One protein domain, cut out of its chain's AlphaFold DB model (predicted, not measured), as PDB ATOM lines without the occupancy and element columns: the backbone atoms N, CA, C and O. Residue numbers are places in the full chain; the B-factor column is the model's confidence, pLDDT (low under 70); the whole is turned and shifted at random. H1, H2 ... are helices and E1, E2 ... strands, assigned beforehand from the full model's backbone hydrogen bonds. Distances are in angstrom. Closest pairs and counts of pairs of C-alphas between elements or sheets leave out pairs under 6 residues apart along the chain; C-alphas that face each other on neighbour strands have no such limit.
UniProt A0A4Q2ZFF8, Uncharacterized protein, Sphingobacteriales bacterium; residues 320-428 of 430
ATOM      1  N   LEU A 320     316.508 373.391 165.680       71.56
ATOM      2  CA  LEU A 320     317.344 372.197 165.800       71.56
ATOM      3  C   LEU A 320     318.695 372.407 165.092       71.56
ATOM      4  O   LEU A 320     318.739 372.849 163.940       71.56
ATOM      5  N   PRO A 321     319.819 372.059 165.750       80.06
ATOM      6  CA  PRO A 321     321.137 372.206 165.154       80.06
ATOM      7  C   PRO A 321     321.249 371.366 163.880       80.06
ATOM      8  O   PRO A 321     320.632 370.305 163.746       80.06
ATOM      9  N   SER A 322     322.106 371.801 162.958       83.25
ATOM     10  CA  SER A 322     322.540 370.933 161.862       83.25
ATOM     11  C   SER A 322     323.174 369.651 162.417       83.25
ATOM     12  O   SER A 322     323.746 369.649 163.513       83.25
ATOM     13  N   ARG A 323     323.159 368.558 161.642       84.81
ATOM     14  CA  ARG A 323     323.824 367.297 162.021       84.81
ATOM     15  C   ARG A 323     325.267 367.509 162.505       84.81
ATOM     16  O   ARG A 323     325.691 366.909 163.490       84.81
ATOM     17  N   ASN A 324     326.014 368.401 161.852       85.31
ATOM     18  CA  ASN A 324     327.399 368.712 162.215       85.31
ATOM     19  C   ASN A 324     327.519 369.444 163.561       85.31
ATOM     20  O   ASN A 324     328.433 369.167 164.340       85.31
ATOM     21  N   GLU A 325     326.600 370.358 163.859       86.00
ATOM     22  CA  GLU A 325     326.548 371.056 165.147       86.00
ATOM     23  C   GLU A 325     326.105 370.123 166.276       86.00
ATOM     24  O   GLU A 325     326.683 370.163 167.364       86.00
ATOM     25  N   ALA A 326     325.139 369.239 166.020       86.62
ATOM     26  CA  ALA A 326     324.730 368.203 166.962       86.62
ATOM     27  C   ALA A 326     325.876 367.227 167.260       86.62
ATOM     28  O   ALA A 326     326.164 366.953 168.425       86.62
ATOM     29  N   LEU A 327     326.610 366.794 166.229       88.50
ATOM     30  CA  LEU A 327     327.806 365.964 166.371       88.50
ATOM     31  C   LEU A 327     328.886 366.657 167.211       88.50
ATOM     32  O   LEU A 327     329.552 366.012 168.023       88.50
ATOM     33  N   LYS A 328     329.080 367.967 167.022       90.56
ATOM     34  CA  LYS A 328     330.018 368.756 167.828       90.56
ATOM     35  C   LYS A 328     329.587 368.771 169.296       90.56
ATOM     36  O   LYS A 328     330.379 368.389 170.150       90.56
ATOM     37  N   LYS A 329     328.317 369.080 169.577       90.38
ATOM     38  CA  LYS A 329     327.749 369.052 170.938       90.38
ATOM     39  C   LYS A 329     327.871 367.666 171.587       90.38
ATOM     40  O   LYS A 329     328.230 367.571 172.759       90.38
ATOM     41  N   ALA A 330     327.631 366.591 170.833       89.88
ATOM     42  CA  ALA A 330     327.749 365.215 171.315       89.88
ATOM     43  C   ALA A 330     329.191 364.852 171.699       89.88
ATOM     44  O   ALA A 330     329.415 364.217 172.732       89.88
ATOM     45  N   LYS A 331     330.170 365.282 170.893       89.88
ATOM     46  CA  LYS A 331     331.604 365.096 171.166       89.88
ATOM     47  C   LYS A 331     332.073 365.920 172.360       89.88
ATOM     48  O   LYS A 331     332.794 365.386 173.200       89.88
ATOM     49  N   ASP A 332     331.649 367.180 172.438       91.69
ATOM     50  CA  ASP A 332     332.007 368.097 173.523       91.69
ATOM     51  C   ASP A 332     331.466 367.601 174.872       91.69
ATOM     52  O   ASP A 332     332.138 367.732 175.893       91.69
ATOM     53  N   HIS A 333     330.285 366.974 174.866       92.38
ATOM     54  CA  HIS A 333     329.686 366.361 176.047       92.38
ATOM     55  C   HIS A 333     330.355 365.035 176.450       92.38
ATOM     56  O   HIS A 333     330.737 364.870 177.606       92.38
ATOM     57  N   ALA A 334     330.523 364.091 175.517       91.75
ATOM     58  CA  ALA A 334     331.057 362.764 175.842       91.75
ATOM     59  C   ALA A 334     332.568 362.769 176.126       91.75
ATOM     60  O   ALA A 334     333.077 361.896 176.832       91.75
ATOM     61  N   GLN A 335     333.303 363.720 175.536       90.69
ATOM     62  CA  GLN A 335     334.758 363.864 175.670       90.69
ATOM     63  C   GLN A 335     335.529 362.559 175.405       90.69
ATOM     64  O   GLN A 335     336.525 362.253 176.061       90.69
ATOM     65  N   VAL A 336     335.060 361.761 174.437       89.81
ATOM     66  CA  VAL A 336     335.713 360.499 174.066       89.81
ATOM     67  C   VAL A 336     337.065 360.796 173.408       89.81
ATOM     68  O   VAL A 336     337.105 361.545 172.421       89.81
ATOM     69  N   PRO A 337     338.176 360.215 173.900       85.56
ATOM     70  CA  PRO A 337     339.485 360.407 173.292       85.56
ATOM     71  C   PRO A 337     339.546 359.917 171.838       85.56
ATOM     72  O   PRO A 337     338.678 359.207 171.332       85.56
ATOM     73  N   ARG A 338     340.599 360.304 171.117       83.12
ATOM     74  CA  ARG A 338     340.846 359.780 169.765       83.12
ATOM     75  C   ARG A 338     341.326 358.325 169.828       83.12
ATOM     76  O   ARG A 338     341.880 357.902 170.844       83.12
ATOM     77  N   ASN A 339     341.197 357.609 168.710       80.75
ATOM     78  CA  ASN A 339     341.775 356.274 168.554       80.75
ATOM     79  C   ASN A 339     343.262 356.282 168.935       80.75
ATOM     80  O   ASN A 339     343.996 357.204 168.572       80.75
ATOM     81  N   GLY A 340     343.679 355.285 169.716       76.19
ATOM     82  CA  GLY A 340     345.045 355.181 170.244       76.19
ATOM     83  C   GLY A 340     345.349 356.075 171.455       76.19
ATOM     84  O   GLY A 340     346.469 356.053 171.954       76.19
ATOM     85  N   ARG A 341     344.380 356.855 171.956       80.75
ATOM     86  CA  ARG A 341     344.492 357.649 173.198       80.75
ATOM     87  C   ARG A 341     343.389 357.328 174.213       80.75
ATOM     88  O   ARG A 341     343.015 358.192 174.998       80.75
ATOM     89  N   GLY A 342     342.858 356.104 174.174       82.69
ATOM     90  CA  GLY A 342     341.752 355.664 175.035       82.69
ATOM     91  C   GLY A 342     340.358 355.859 174.429       82.69
ATOM     92  O   GLY A 342     339.379 355.936 175.159       82.69
ATOM     93  N   GLY A 343     340.257 355.986 173.102       87.31
ATOM     94  CA  GLY A 343     338.988 355.938 172.374       87.31
ATOM     95  C   GLY A 343     338.982 354.816 171.341       87.31
ATOM     96  O   GLY A 343     340.030 354.473 170.791       87.31
ATOM     97  N   GLU A 344     337.801 354.274 171.074       88.88
ATOM     98  CA  GLU A 344     337.540 353.222 170.094       88.88
ATOM     99  C   GLU A 344     336.335 353.620 169.228       88.88
ATOM    100  O   GLU A 344     335.370 354.209 169.725       88.88
ATOM    101  N   ASP A 345     336.389 353.319 167.929       88.62
ATOM    102  CA  ASP A 345     335.267 353.544 167.015       88.62
ATOM    103  C   ASP A 345     334.177 352.479 167.214       88.62
ATOM    104  O   ASP A 345     334.462 351.288 167.332       88.62
ATOM    105  N   ILE A 346     332.918 352.916 167.214       85.38
ATOM    106  CA  ILE A 346     331.751 352.031 167.251       85.38
ATOM    107  C   ILE A 346     331.386 351.699 165.797       85.38
ATOM    108  O   ILE A 346     331.073 352.623 165.036       85.38
ATOM    109  N   PRO A 347     331.435 350.426 165.368       80.94
ATOM    110  CA  PRO A 347     331.143 350.057 163.986       80.94
ATOM    111  C   PRO A 347     329.681 350.359 163.608       80.94
ATOM    112  O   PRO A 347     328.809 350.526 164.460       80.94
ATOM    113  N   MET A 348     329.391 350.447 162.308       70.88
ATOM    114  CA  MET A 348     328.015 350.657 161.815       70.88
ATOM    115  C   MET A 348     327.106 349.423 161.982       70.88
ATOM    116  O   MET A 348     325.885 349.558 161.955       70.88
ATOM    117  N   GLY A 349     327.675 348.229 162.172       66.56
ATOM    118  CA  GLY A 349     326.941 346.973 162.355       66.56
ATOM    119  C   GLY A 349     327.745 345.920 163.127       66.56
ATOM    120  O   GLY A 349     328.914 346.144 163.441       66.56
ATOM    121  N   GLY A 350     327.109 344.781 163.421       64.50
ATOM    122  CA  GLY A 350     327.642 343.711 164.280       64.50
ATOM    123  C   GLY A 350     327.331 343.914 165.769       64.50
ATOM    124  O   GLY A 350     326.741 344.924 166.140       64.50
ATOM    125  N   ASP A 351     327.764 342.979 166.621       59.75
ATOM    126  CA  ASP A 351     327.407 342.892 168.056       59.75
ATOM    127  C   ASP A 351     327.790 344.118 168.903       59.75
ATOM    128  O   ASP A 351     327.316 344.293 170.023       59.75
ATOM    129  N   LYS A 352     328.682 344.968 168.383       63.75
ATOM    130  CA  LYS A 352     329.144 346.211 169.024       63.75
ATOM    131  C   LYS A 352     328.692 347.475 168.284       63.75
ATOM    132  O   LYS A 352     329.162 348.554 168.626       63.75
ATOM    133  N   GLY A 353     327.890 347.338 167.227       67.75
ATOM    134  CA  GLY A 353     327.434 348.433 166.373       67.75
ATOM    135  C   GLY A 353     326.019 348.901 166.706       67.75
ATOM    136  O   GLY A 353     325.537 348.729 167.820       67.75
ATOM    137  N   VAL A 354     325.340 349.508 165.732       68.44
ATOM    138  CA  VAL A 354     323.933 349.903 165.887       68.44
ATOM    139  C   VAL A 354     323.050 348.646 165.884       68.44
ATOM    140  O   VAL A 354     323.088 347.856 164.926       68.44
ATOM    141  N   ASN A 355     322.268 348.471 166.954       69.06
ATOM    142  CA  ASN A 355     321.298 347.381 167.105       69.06
ATOM    143  C   ASN A 355     320.288 347.386 165.956       69.06
ATOM    144  O   ASN A 355     319.951 348.448 165.449       69.06
ATOM    145  N   GLU A 356     319.789 346.211 165.563       67.81
ATOM    146  CA  GLU A 356     318.870 346.062 164.423       67.81
ATOM    147  C   GLU A 356     317.605 346.903 164.550       67.81
ATOM    148  O   GLU A 356     317.194 347.526 163.579       67.81
ATOM    149  N   THR A 357     317.047 346.992 165.757       64.12
ATOM    150  CA  THR A 357     315.897 347.851 166.041       64.12
ATOM    151  C   THR A 357     316.245 349.322 165.816       64.12
ATOM    152  O   THR A 357     315.488 350.037 165.180       64.12
ATOM    153  N   SER A 358     317.449 349.748 166.198       61.38
ATOM    154  CA  SER A 358     317.941 351.124 166.059       61.38
ATOM    155  C   SER A 358     318.407 351.508 164.644       61.38
ATOM    156  O   SER A 358     318.925 352.610 164.451       61.38
ATOM    157  N   ARG A 359     318.253 350.627 163.643       70.62
ATOM    158  CA  ARG A 359     318.593 350.911 162.238       70.62
ATOM    159  C   ARG A 359     317.401 351.557 161.543       70.62
ATOM    160  O   ARG A 359     316.466 350.879 161.132       70.62
ATOM    161  N   GLY A 360     317.447 352.878 161.415       66.12
ATOM    162  CA  GLY A 360     316.426 353.616 160.684       66.12
ATOM    163  C   GLY A 360     316.548 353.515 159.158       66.12
ATOM    164  O   GLY A 360     317.523 352.973 158.632       66.12
ATOM    165  N   LYS A 361     315.585 354.100 158.433       65.19
ATOM    166  CA  LYS A 361     315.512 354.115 156.953       65.19
ATOM    167  C   LYS A 361     316.808 354.584 156.268       65.19
ATOM    168  O   LYS A 361     317.130 354.122 155.180       65.19
ATOM    169  N   ASN A 362     317.581 355.455 156.919       66.19
ATOM    170  CA  ASN A 362     318.824 356.015 156.373       66.19
ATOM    171  C   ASN A 362     320.090 355.190 156.691       66.19
ATOM    172  O   ASN A 362     321.190 355.566 156.278       66.19
ATOM    173  N   TRP A 363     319.972 354.076 157.425       71.12
ATOM    174  CA  TRP A 363     321.111 353.219 157.781       71.12
ATOM    175  C   TRP A 363     321.737 352.537 156.556       71.12
ATOM    176  O   TRP A 363     322.964 352.518 156.425       71.12
ATOM    177  N   GLU A 364     320.915 352.027 155.633       69.31
ATOM    178  CA  GLU A 364     321.403 351.394 154.399       69.31
ATOM    179  C   GLU A 364     322.098 352.407 153.485       69.31
ATOM    180  O   GLU A 364     323.182 352.123 152.972       69.31
ATOM    181  N   GLN A 365     321.538 353.618 153.370       68.62
ATOM    182  CA  GLN A 365     322.123 354.701 152.582       68.62
ATOM    183  C   GLN A 365     323.487 355.131 153.133       68.62
ATOM    184  O   GLN A 365     324.441 355.227 152.373       68.62
ATOM    185  N   GLN A 366     323.648 355.293 154.451       68.56
ATOM    186  CA  GLN A 366     324.963 355.634 155.012       68.56
ATOM    187  C   GLN A 366     326.008 354.540 154.798       68.56
ATOM    188  O   GLN A 366     327.185 354.840 154.586       68.56
ATOM    189  N   LYS A 367     325.602 353.269 154.852       69.12
ATOM    190  CA  LYS A 367     326.497 352.157 154.530       69.12
ATOM    191  C   LYS A 367     326.905 352.198 153.053       69.12
ATOM    192  O   LYS A 367     328.071 351.947 152.753       69.12
ATOM    193  N   ALA A 368     325.976 352.547 152.160       67.19
ATOM    194  CA  ALA A 368     326.240 352.747 150.735       67.19
ATOM    195  C   ALA A 368     327.154 353.960 150.470       67.19
ATOM    196  O   ALA A 368     328.064 353.866 149.650       67.19
ATOM    197  N   ASP A 369     327.001 355.040 151.242       69.69
ATOM    198  CA  ASP A 369     327.831 356.254 151.187       69.69
ATOM    199  C   ASP A 369     329.225 356.067 151.829       69.69
ATOM    200  O   ASP A 369     330.023 357.003 151.915       69.69
ATOM    201  N   GLY A 370     329.544 354.853 152.296       68.69
ATOM    202  CA  GLY A 370     330.858 354.494 152.828       68.69
ATOM    203  C   GLY A 370     331.079 354.846 154.302       68.69
ATOM    204  O   GLY A 370     332.229 354.908 154.748       68.69
ATOM    205  N   ALA A 371     330.022 355.065 155.091       71.31
ATOM    206  CA  ALA A 371     330.155 355.258 156.532       71.31
ATOM    207  C   ALA A 371     330.701 353.986 157.204       71.31
ATOM    208  O   ALA A 371     330.116 352.907 157.135       71.31
ATOM    209  N   THR A 372     331.833 354.117 157.897       71.81
ATOM    210  CA  THR A 372     332.525 352.987 158.541       71.81
ATOM    211  C   THR A 372     332.262 352.876 160.043       71.81
ATOM    212  O   THR A 372     332.560 351.844 160.643       71.81
ATOM    213  N   ARG A 373     331.681 353.910 160.667       81.75
ATOM    214  CA  ARG A 373     331.391 353.959 162.111       81.75
ATOM    215  C   ARG A 373     330.136 354.769 162.427       81.75
ATOM    216  O   ARG A 373     329.878 355.766 161.761       81.75
ATOM    217  N   SER A 374     329.440 354.379 163.490       81.38
ATOM    218  CA  SER A 374     328.248 355.056 164.022       81.38
ATOM    219  C   SER A 374     328.557 355.972 165.210       81.38
ATOM    220  O   SER A 374     327.740 356.800 165.598       81.38
ATOM    221  N   GLY A 375     329.745 355.851 165.805       87.44
ATOM    222  CA  GLY A 375     330.089 356.585 167.015       87.44
ATOM    223  C   GLY A 375     331.489 356.293 167.531       87.44
ATOM    224  O   GLY A 375     332.317 355.703 166.829       87.44
ATOM    225  N   ARG A 376     331.752 356.695 168.776       90.00
ATOM    226  CA  ARG A 376     332.951 356.327 169.538       90.00
ATOM    227  C   ARG A 376     332.633 356.067 171.000       90.00
ATOM    228  O   ARG A 376     331.764 356.718 171.572       90.00
ATOM    229  N   ARG A 377     333.423 355.200 171.625       90.94
ATOM    230  CA  ARG A 377     333.407 354.948 173.071       90.94
ATOM    231  C   ARG A 377     334.797 355.090 173.671       90.94
ATOM    232  O   ARG A 377     335.797 354.883 172.986       90.94
ATOM    233  N   GLY A 378     334.857 355.473 174.936       90.19
ATOM    234  CA  GLY A 378     336.091 355.482 175.697       90.19
ATOM    235  C   GLY A 378     336.439 354.080 176.192       90.19
ATOM    236  O   GLY A 378     335.556 353.298 176.556       90.19
ATOM    237  N   ILE A 379     337.733 353.784 176.194       88.69
ATOM    238  CA  ILE A 379     338.309 352.553 176.729       88.69
ATOM    239  C   ILE A 379     339.494 352.892 177.630       88.69
ATOM    240  O   ILE A 379     340.208 353.875 177.406       88.69
ATOM    241  N   ASP A 380     339.701 352.092 178.665       85.31
ATOM    242  CA  ASP A 380     340.837 352.232 179.553       85.31
ATOM    243  C   ASP A 380     342.077 351.529 178.973       85.31
ATOM    244  O   ASP A 380     342.081 351.000 177.859       85.31
ATOM    245  N   LYS A 381     343.173 351.546 179.732       82.62
ATOM    246  CA  LYS A 381     344.447 350.929 179.337       82.62
ATOM    247  C   LYS A 381     344.383 349.400 179.188       82.62
ATOM    248  O   LYS A 381     345.281 348.837 178.570       82.62
ATOM    249  N   ASN A 382     343.366 348.755 179.755       82.25
ATOM    250  CA  ASN A 382     343.136 347.316 179.669       82.25
ATOM    251  C   ASN A 382     342.171 346.962 178.523       82.25
ATOM    252  O   ASN A 382     342.028 345.789 178.190       82.25
ATOM    253  N   GLY A 383     341.555 347.967 177.890       79.31
ATOM    254  CA  GLY A 383     340.551 347.798 176.842       79.31
ATOM    255  C   GLY A 383     339.111 347.773 177.362       79.31
ATOM    256  O   GLY A 383     338.193 347.546 176.572       79.31
ATOM    257  N   ASP A 384     338.899 348.034 178.654       82.75
ATOM    258  CA  ASP A 384     337.576 348.037 179.275       82.75
ATOM    259  C   ASP A 384     336.865 349.373 179.039       82.75
ATOM    260  O   ASP A 384     337.489 350.435 179.007       82.75
ATOM    261  N   ALA A 385     335.541 349.349 178.866       82.50
ATOM    262  CA  ALA A 385     334.770 350.556 178.573       82.50
ATOM    263  C   ALA A 385     334.816 351.556 179.744       82.50
ATOM    264  O   ALA A 385     334.454 351.229 180.871       82.50
ATOM    265  N   THR A 386     335.174 352.814 179.472       84.50
ATOM    266  CA  THR A 386     335.236 353.881 180.495       84.50
ATOM    267  C   THR A 386     333.895 354.564 180.758       84.50
ATOM    268  O   THR A 386     333.842 355.559 181.478       84.50
ATOM    269  N   GLY A 387     332.817 354.065 180.151       83.25
ATOM    270  CA  GLY A 387     331.446 354.547 180.334       83.25
ATOM    271  C   GLY A 387     331.053 355.755 179.478       83.25
ATOM    272  O   GLY A 387     329.867 355.958 179.250       83.25
ATOM    273  N   ASN A 388     332.008 356.523 178.943       90.50
ATOM    274  CA  ASN A 388     331.701 357.630 178.041       90.50
ATOM    275  C   ASN A 388     331.644 357.194 176.574       90.50
ATOM    276  O   ASN A 388     332.517 356.478 176.082       90.50
ATOM    277  N   SER A 389     330.642 357.665 175.846       91.94
ATOM    278  CA  SER A 389     330.428 357.333 174.441       91.94
ATOM    279  C   SER A 389     329.603 358.408 173.747       91.94
ATOM    280  O   SER A 389     328.889 359.176 174.381       91.94
ATOM    281  N   TRP A 390     329.692 358.478 172.426       90.06
ATOM    282  CA  TRP A 390     328.668 359.126 171.620       90.06
ATOM    283  C   TRP A 390     328.381 358.268 170.398       90.06
ATOM    284  O   TRP A 390     329.304 357.730 169.784       90.06
ATOM    285  N   GLN A 391     327.108 358.140 170.051       88.19
ATOM    286  CA  GLN A 391     326.641 357.315 168.949       88.19
ATOM    287  C   GLN A 391     325.487 358.012 168.242       88.19
ATOM    288  O   GLN A 391     324.612 358.596 168.876       88.19
ATOM    289  N   GLU A 392     325.525 357.982 166.920       83.69
ATOM    290  CA  GLU A 392     324.465 358.499 166.072       83.69
ATOM    291  C   GLU A 392     323.399 357.434 165.860       83.69
ATOM    292  O   GLU A 392     323.696 356.320 165.423       83.69
ATOM    293  N   HIS A 393     322.160 357.800 166.151       77.25
ATOM    294  CA  HIS A 393     320.973 357.061 165.770       77.25
ATOM    295  C   HIS A 393     320.306 357.816 164.628       77.25
ATOM    296  O   HIS A 393     319.863 358.959 164.758       77.25
ATOM    297  N   LEU A 394     320.306 357.171 163.469       69.75
ATOM    298  CA  LEU A 394     319.767 357.741 162.249       69.75
ATOM    299  C   LEU A 394     318.249 357.630 162.250       69.75
ATOM    300  O   LEU A 394     317.682 356.675 162.776       69.75
ATOM    301  N   ASP A 395     317.616 358.614 161.625       63.94
ATOM    302  CA  ASP A 395     316.168 358.714 161.517       63.94
ATOM    303  C   ASP A 395     315.505 357.449 160.934       63.94
ATOM    304  O   ASP A 395     316.030 356.823 160.003       63.94
ATOM    305  N   GLY A 396     314.310 357.138 161.442       56.22
ATOM    306  CA  GLY A 396     313.395 356.157 160.868       56.22
ATOM    307  C   GLY A 396     313.363 354.804 161.569       56.22
ATOM    308  O   GLY A 396     313.249 353.801 160.866       56.22
ATOM    309  N   HIS A 397     313.472 354.760 162.904       62.59
ATOM    310  CA  HIS A 397     313.271 353.518 163.659       62.59
ATOM    311  C   HIS A 397     311.904 352.907 163.272       62.59
ATOM    312  O   HIS A 397     310.912 353.639 163.225       62.59
ATOM    313  N   PRO A 398     311.806 351.600 162.975       61.09
ATOM    314  CA  PRO A 398     310.556 350.968 162.534       61.09
ATOM    315  C   PRO A 398     309.427 351.003 163.581       61.09
ATOM    316  O   PRO A 398     308.271 350.765 163.243       61.09
ATOM    317  N   ASP A 399     309.753 351.312 164.839       60.88
ATOM    318  CA  ASP A 399     308.792 351.501 165.934       60.88
ATOM    319  C   ASP A 399     308.457 352.977 166.224       60.88
ATOM    320  O   ASP A 399     307.694 353.263 167.150       60.88
ATOM    321  N   ALA A 400     309.017 353.925 165.461       59.81
ATOM    322  CA  ALA A 400     308.765 355.342 165.668       59.81
ATOM    323  C   ALA A 400     307.256 355.621 165.551       59.81
ATOM    324  O   ALA A 400     306.625 355.287 164.550       59.81
ATOM    325  N   GLY A 401     306.675 356.222 166.594       60.03
ATOM    326  CA  GLY A 401     305.232 356.482 166.694       60.03
ATOM    327  C   GLY A 401     304.422 355.408 167.434       60.03
ATOM    328  O   GLY A 401     303.231 355.611 167.664       60.03
ATOM    329  N   GLN A 402     305.032 354.296 167.864       65.56
ATOM    330  CA  GLN A 402     304.363 353.308 168.716       65.56
ATOM    331  C   GLN A 402     304.241 353.790 170.175       65.56
ATOM    332  O   GLN A 402     305.092 354.508 170.708       65.56
ATOM    333  N   LYS A 403     303.167 353.374 170.856       51.16
ATOM    334  CA  LYS A 403     302.860 353.762 172.243       51.16
ATOM    335  C   LYS A 403     303.969 353.300 173.205       51.16
ATOM    336  O   LYS A 403     304.116 352.106 173.441       51.16
ATOM    337  N   GLY A 404     304.704 354.248 173.794       59.84
ATOM    338  CA  GLY A 404     305.815 353.988 174.728       59.84
ATOM    339  C   GLY A 404     307.217 354.187 174.138       59.84
ATOM    340  O   GLY A 404     308.196 354.097 174.878       59.84
ATOM    341  N   VAL A 405     307.322 354.500 172.842       60.28
ATOM    342  CA  VAL A 405     308.590 354.817 172.172       60.28
ATOM    343  C   VAL A 405     308.904 356.314 172.330       60.28
ATOM    344  O   VAL A 405     308.013 357.139 172.114       60.28
ATOM    345  N   PRO A 406     310.135 356.703 172.719       62.50
ATOM    346  CA  PRO A 406     310.496 358.107 172.887       62.50
ATOM    347  C   PRO A 406     310.321 358.932 171.608       62.50
ATOM    348  O   PRO A 406     310.744 358.533 170.526       62.50
ATOM    349  N   GLU A 407     309.779 360.141 171.751       61.47
ATOM    350  CA  GLU A 407     309.443 361.051 170.645       61.47
ATOM    351  C   GLU A 407     310.634 361.371 169.714       61.47
ATOM    352  O   GLU A 407     310.468 361.549 168.508       61.47
ATOM    353  N   HIS A 408     311.868 361.346 170.236       64.00
ATOM    354  CA  HIS A 408     313.086 361.591 169.456       64.00
ATOM    355  C   HIS A 408     313.446 360.468 168.466       64.00
ATOM    356  O   HIS A 408     314.293 360.688 167.603       64.00
ATOM    357  N   HIS A 409     312.792 359.300 168.524       65.56
ATOM    358  CA  HIS A 409     313.019 358.183 167.592       65.56
ATOM    359  C   HIS A 409     312.499 358.452 166.163       65.56
ATOM    360  O   HIS A 409     312.870 357.735 165.234       65.56
ATOM    361  N   GLY A 410     311.678 359.494 165.967       64.94
ATOM    362  CA  GLY A 410     311.186 359.937 164.652       64.94
ATOM    363  C   GLY A 410     312.087 360.947 163.920       64.94
ATOM    364  O   GLY A 410     311.657 361.547 162.931       64.94
ATOM    365  N   SER A 411     313.296 361.200 164.437       70.69
ATOM    366  CA  SER A 411     314.287 362.099 163.835       70.69
ATOM    367  C   SER A 411     315.713 361.618 164.111       70.69
ATOM    368  O   SER A 411     315.954 360.860 165.053       70.69
ATOM    369  N   GLY A 412     316.677 362.063 163.305       77.62
ATOM    370  CA  GLY A 412     318.084 361.754 163.543       77.62
ATOM    371  C   GLY A 412     318.577 362.409 164.835       77.62
ATOM    372  O   GLY A 412     318.330 363.593 165.074       77.62
ATOM    373  N   HIS A 413     319.269 361.652 165.683       85.81
ATOM    374  CA  HIS A 413     319.759 362.137 166.972       85.81
ATOM    375  C   HIS A 413     321.071 361.467 167.393       85.81
ATOM    376  O   HIS A 413     321.423 360.382 166.942       85.81
ATOM    377  N   PHE A 414     321.816 362.111 168.291       86.06
ATOM    378  CA  PHE A 414     322.986 361.517 168.940       86.06
ATOM    379  C   PHE A 414     322.671 361.150 170.386       86.06
ATOM    380  O   PHE A 414     322.224 362.005 171.150       86.06
ATOM    381  N   HIS A 415     322.998 359.927 170.788       87.38
ATOM    382  CA  HIS A 415     323.182 359.578 172.193       87.38
ATOM    383  C   HIS A 415     324.607 359.938 172.601       87.38
ATOM    384  O   HIS A 415     325.560 359.628 171.890       87.38
ATOM    385  N   SER A 416     324.773 360.613 173.731       90.62
ATOM    386  CA  SER A 416     326.075 361.024 174.250       90.62
ATOM    387  C   SER A 416     326.112 360.826 175.757       90.62
ATOM    388  O   SER A 416     325.362 361.477 176.477       90.62
ATOM    389  N   THR A 417     326.997 359.961 176.237       92.12
ATOM    390  CA  THR A 417     327.217 359.680 177.655       92.12
ATOM    391  C   THR A 417     328.605 360.168 178.056       92.12
ATOM    392  O   THR A 417     329.593 359.875 177.380       92.12
ATOM    393  N   ASN A 418     328.702 360.944 179.133       91.19
ATOM    394  CA  ASN A 418     329.987 361.410 179.655       91.19
ATOM    395  C   ASN A 418     330.578 360.416 180.672       91.19
ATOM    396  O   ASN A 418     329.978 359.400 181.012       91.19
ATOM    397  N   ARG A 419     331.787 360.692 181.173       85.06
ATOM    398  CA  ARG A 419     332.498 359.775 182.088       85.06
ATOM    399  C   ARG A 419     331.857 359.683 183.479       85.06
ATOM    400  O   ARG A 419     332.138 358.741 184.210       85.06
ATOM    401  N   ALA A 420     331.008 360.646 183.832       85.50
ATOM    402  CA  ALA A 420     330.202 360.614 185.047       85.50
ATOM    403  C   ALA A 420     328.913 359.784 184.881       85.50
ATOM    404  O   ALA A 420     328.186 359.597 185.852       85.50
ATOM    405  N   GLY A 421     328.636 359.271 183.675       84.44
ATOM    406  CA  GLY A 421     327.438 358.490 183.360       84.44
ATOM    407  C   GLY A 421     326.229 359.335 182.955       84.44
ATOM    408  O   GLY A 421     325.161 358.785 182.684       84.44
ATOM    409  N   GLU A 422     326.367 360.661 182.868       88.50
ATOM    410  CA  GLU A 422     325.280 361.529 182.418       88.50
ATOM    411  C   GLU A 422     325.053 361.322 180.924       88.50
ATOM    412  O   GLU A 422     325.993 361.411 180.130       88.50
ATOM    413  N   SER A 423     323.805 361.061 180.538       88.88
ATOM    414  CA  SER A 423     323.422 360.807 179.150       88.88
ATOM    415  C   SER A 423     322.601 361.965 178.587       88.88
ATOM    416  O   SER A 423     321.712 362.493 179.252       88.88
ATOM    417  N   ARG A 424     322.893 362.357 177.346       88.81
ATOM    418  CA  ARG A 424     322.172 363.379 176.583       88.81
ATOM    419  C   ARG A 424     321.749 362.825 175.237       88.81
ATOM    420  O   ARG A 424     322.530 362.155 174.564       88.81
ATOM    421  N   VAL A 425     320.533 363.176 174.841       86.81
ATOM    422  CA  VAL A 425     320.017 362.964 173.491       86.81
ATOM    423  C   VAL A 425     320.032 364.305 172.773       86.81
ATOM    424  O   VAL A 425     319.525 365.296 173.296       86.81
ATOM    425  N   ILE A 426     320.661 364.352 171.603       87.00
ATOM    426  CA  ILE A 426     320.841 365.582 170.827       87.00
ATOM    427  C   ILE A 426     320.206 365.371 169.448       87.00
ATOM    428  O   ILE A 426     320.876 364.834 168.561       87.00
ATOM    429  N   PRO A 427     318.928 365.750 169.265       85.00
ATOM    430  CA  PRO A 427     318.274 365.699 167.962       85.00
ATOM    431  C   PRO A 427     318.871 366.731 166.998       85.00
ATOM    432  O   PRO A 427     319.391 367.769 167.421       85.00
ATOM    433  N   TYR A 428     318.798 366.446 165.700       80.56
ATOM    434  CA  TYR A 428     319.190 367.362 164.630       80.56
ATOM    435  C   TYR A 428     318.149 367.392 163.512       80.56
ATOM    436  O   TYR A 428     317.392 366.441 163.313       80.56
TER     437      TYR A 428
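This is residues 320 to 428 of the 430 residues of an uncharacterized protein of Sphingobacteriales bacterium (UniProt A0A4Q2ZFF8). A twisted sheet of five strands makes a wall, with one longer helix, H1, packed on one face and running along the strands. Beyond the end where E2 and E4 begin lie two short helices, H2 and H3, and a long loop, residues 394 to 406. The printed part has 109 residues, with three named helices and five named strands in the order H1 E1 H2 E2 E3 H3 E4 E5; the sheet is E1 E2 E3 E4 E5, antiparallel throughout. The class is mixed, helices and strands, with under half of the residues in named elements. The whole is compact, with a radius of gyration of the C-alphas of 13.8 A and spans of 41 by 28 by 25 A.

In the sheet, E1 is residues 343 to 347, 12.9 A long; E2 is 373 to 379, 16.2 A; E3 is 385 to 393, 19.9 A; E4 is 413 to 417 and E5 is 423 to 427, each 13.3 A. H1 is residues 323 to 334, 16.2 A, from C-alpha 323 at (323.824, 367.297, 162.021). H2 is residues 363 to 368, 8.7 A, and H3 is 407 to 410, 6.3 A. E5 ends at C-alpha 427, (318.274, 365.699, 167.962).

The sheet is twisted, with C-alphas up to 4.3 A off its best plane. Edge strand E1 is antiparallel to E2 at 147 degrees, with N 344 and O 377 2.8 A apart, within hydrogen-bond range. E2 and E3 form a hairpin, N 376 to O 390 being 2.8 A. E3 bends by 68 degrees at residue 388. It is antiparallel to E4, with N 391 and O 415 2.8 A apart. E4 and E5 form a hairpin, N 416 to O 424 being 2.8 A; E5 is the other edge strand. H1 is on the sheet at a height of 7.7 A, the two layers being this helix and the sheet. It lies over E4, along the strands at 6 degrees to E4 on the local plane; the closest C-alphas, of Ala 334 and Thr 417, are 5.2 A apart. H1 and E2 are near each other. H2, only just on the sheet with 5 pairs of C-alphas within 10 A, only grazes it with residues 363 to 367; H3 only grazes it with residues 408 to 410. H1, H2 and H3 are apart from each other. In H1 and H2 every O i to N i+4 pair is within hydrogen-bond range; H3 is too short for such a pair.

The two C-alphas farthest apart, of Lys 381 and Lys 403, are 42.3 A apart. The printed part has no cut. The links E1 to H2 and E3 to H3 are long. Mean pLDDT of the printed part is 77.8; residues 349 to 358, 360 to 362, 364 to 370 and 394 to 410 are under 70.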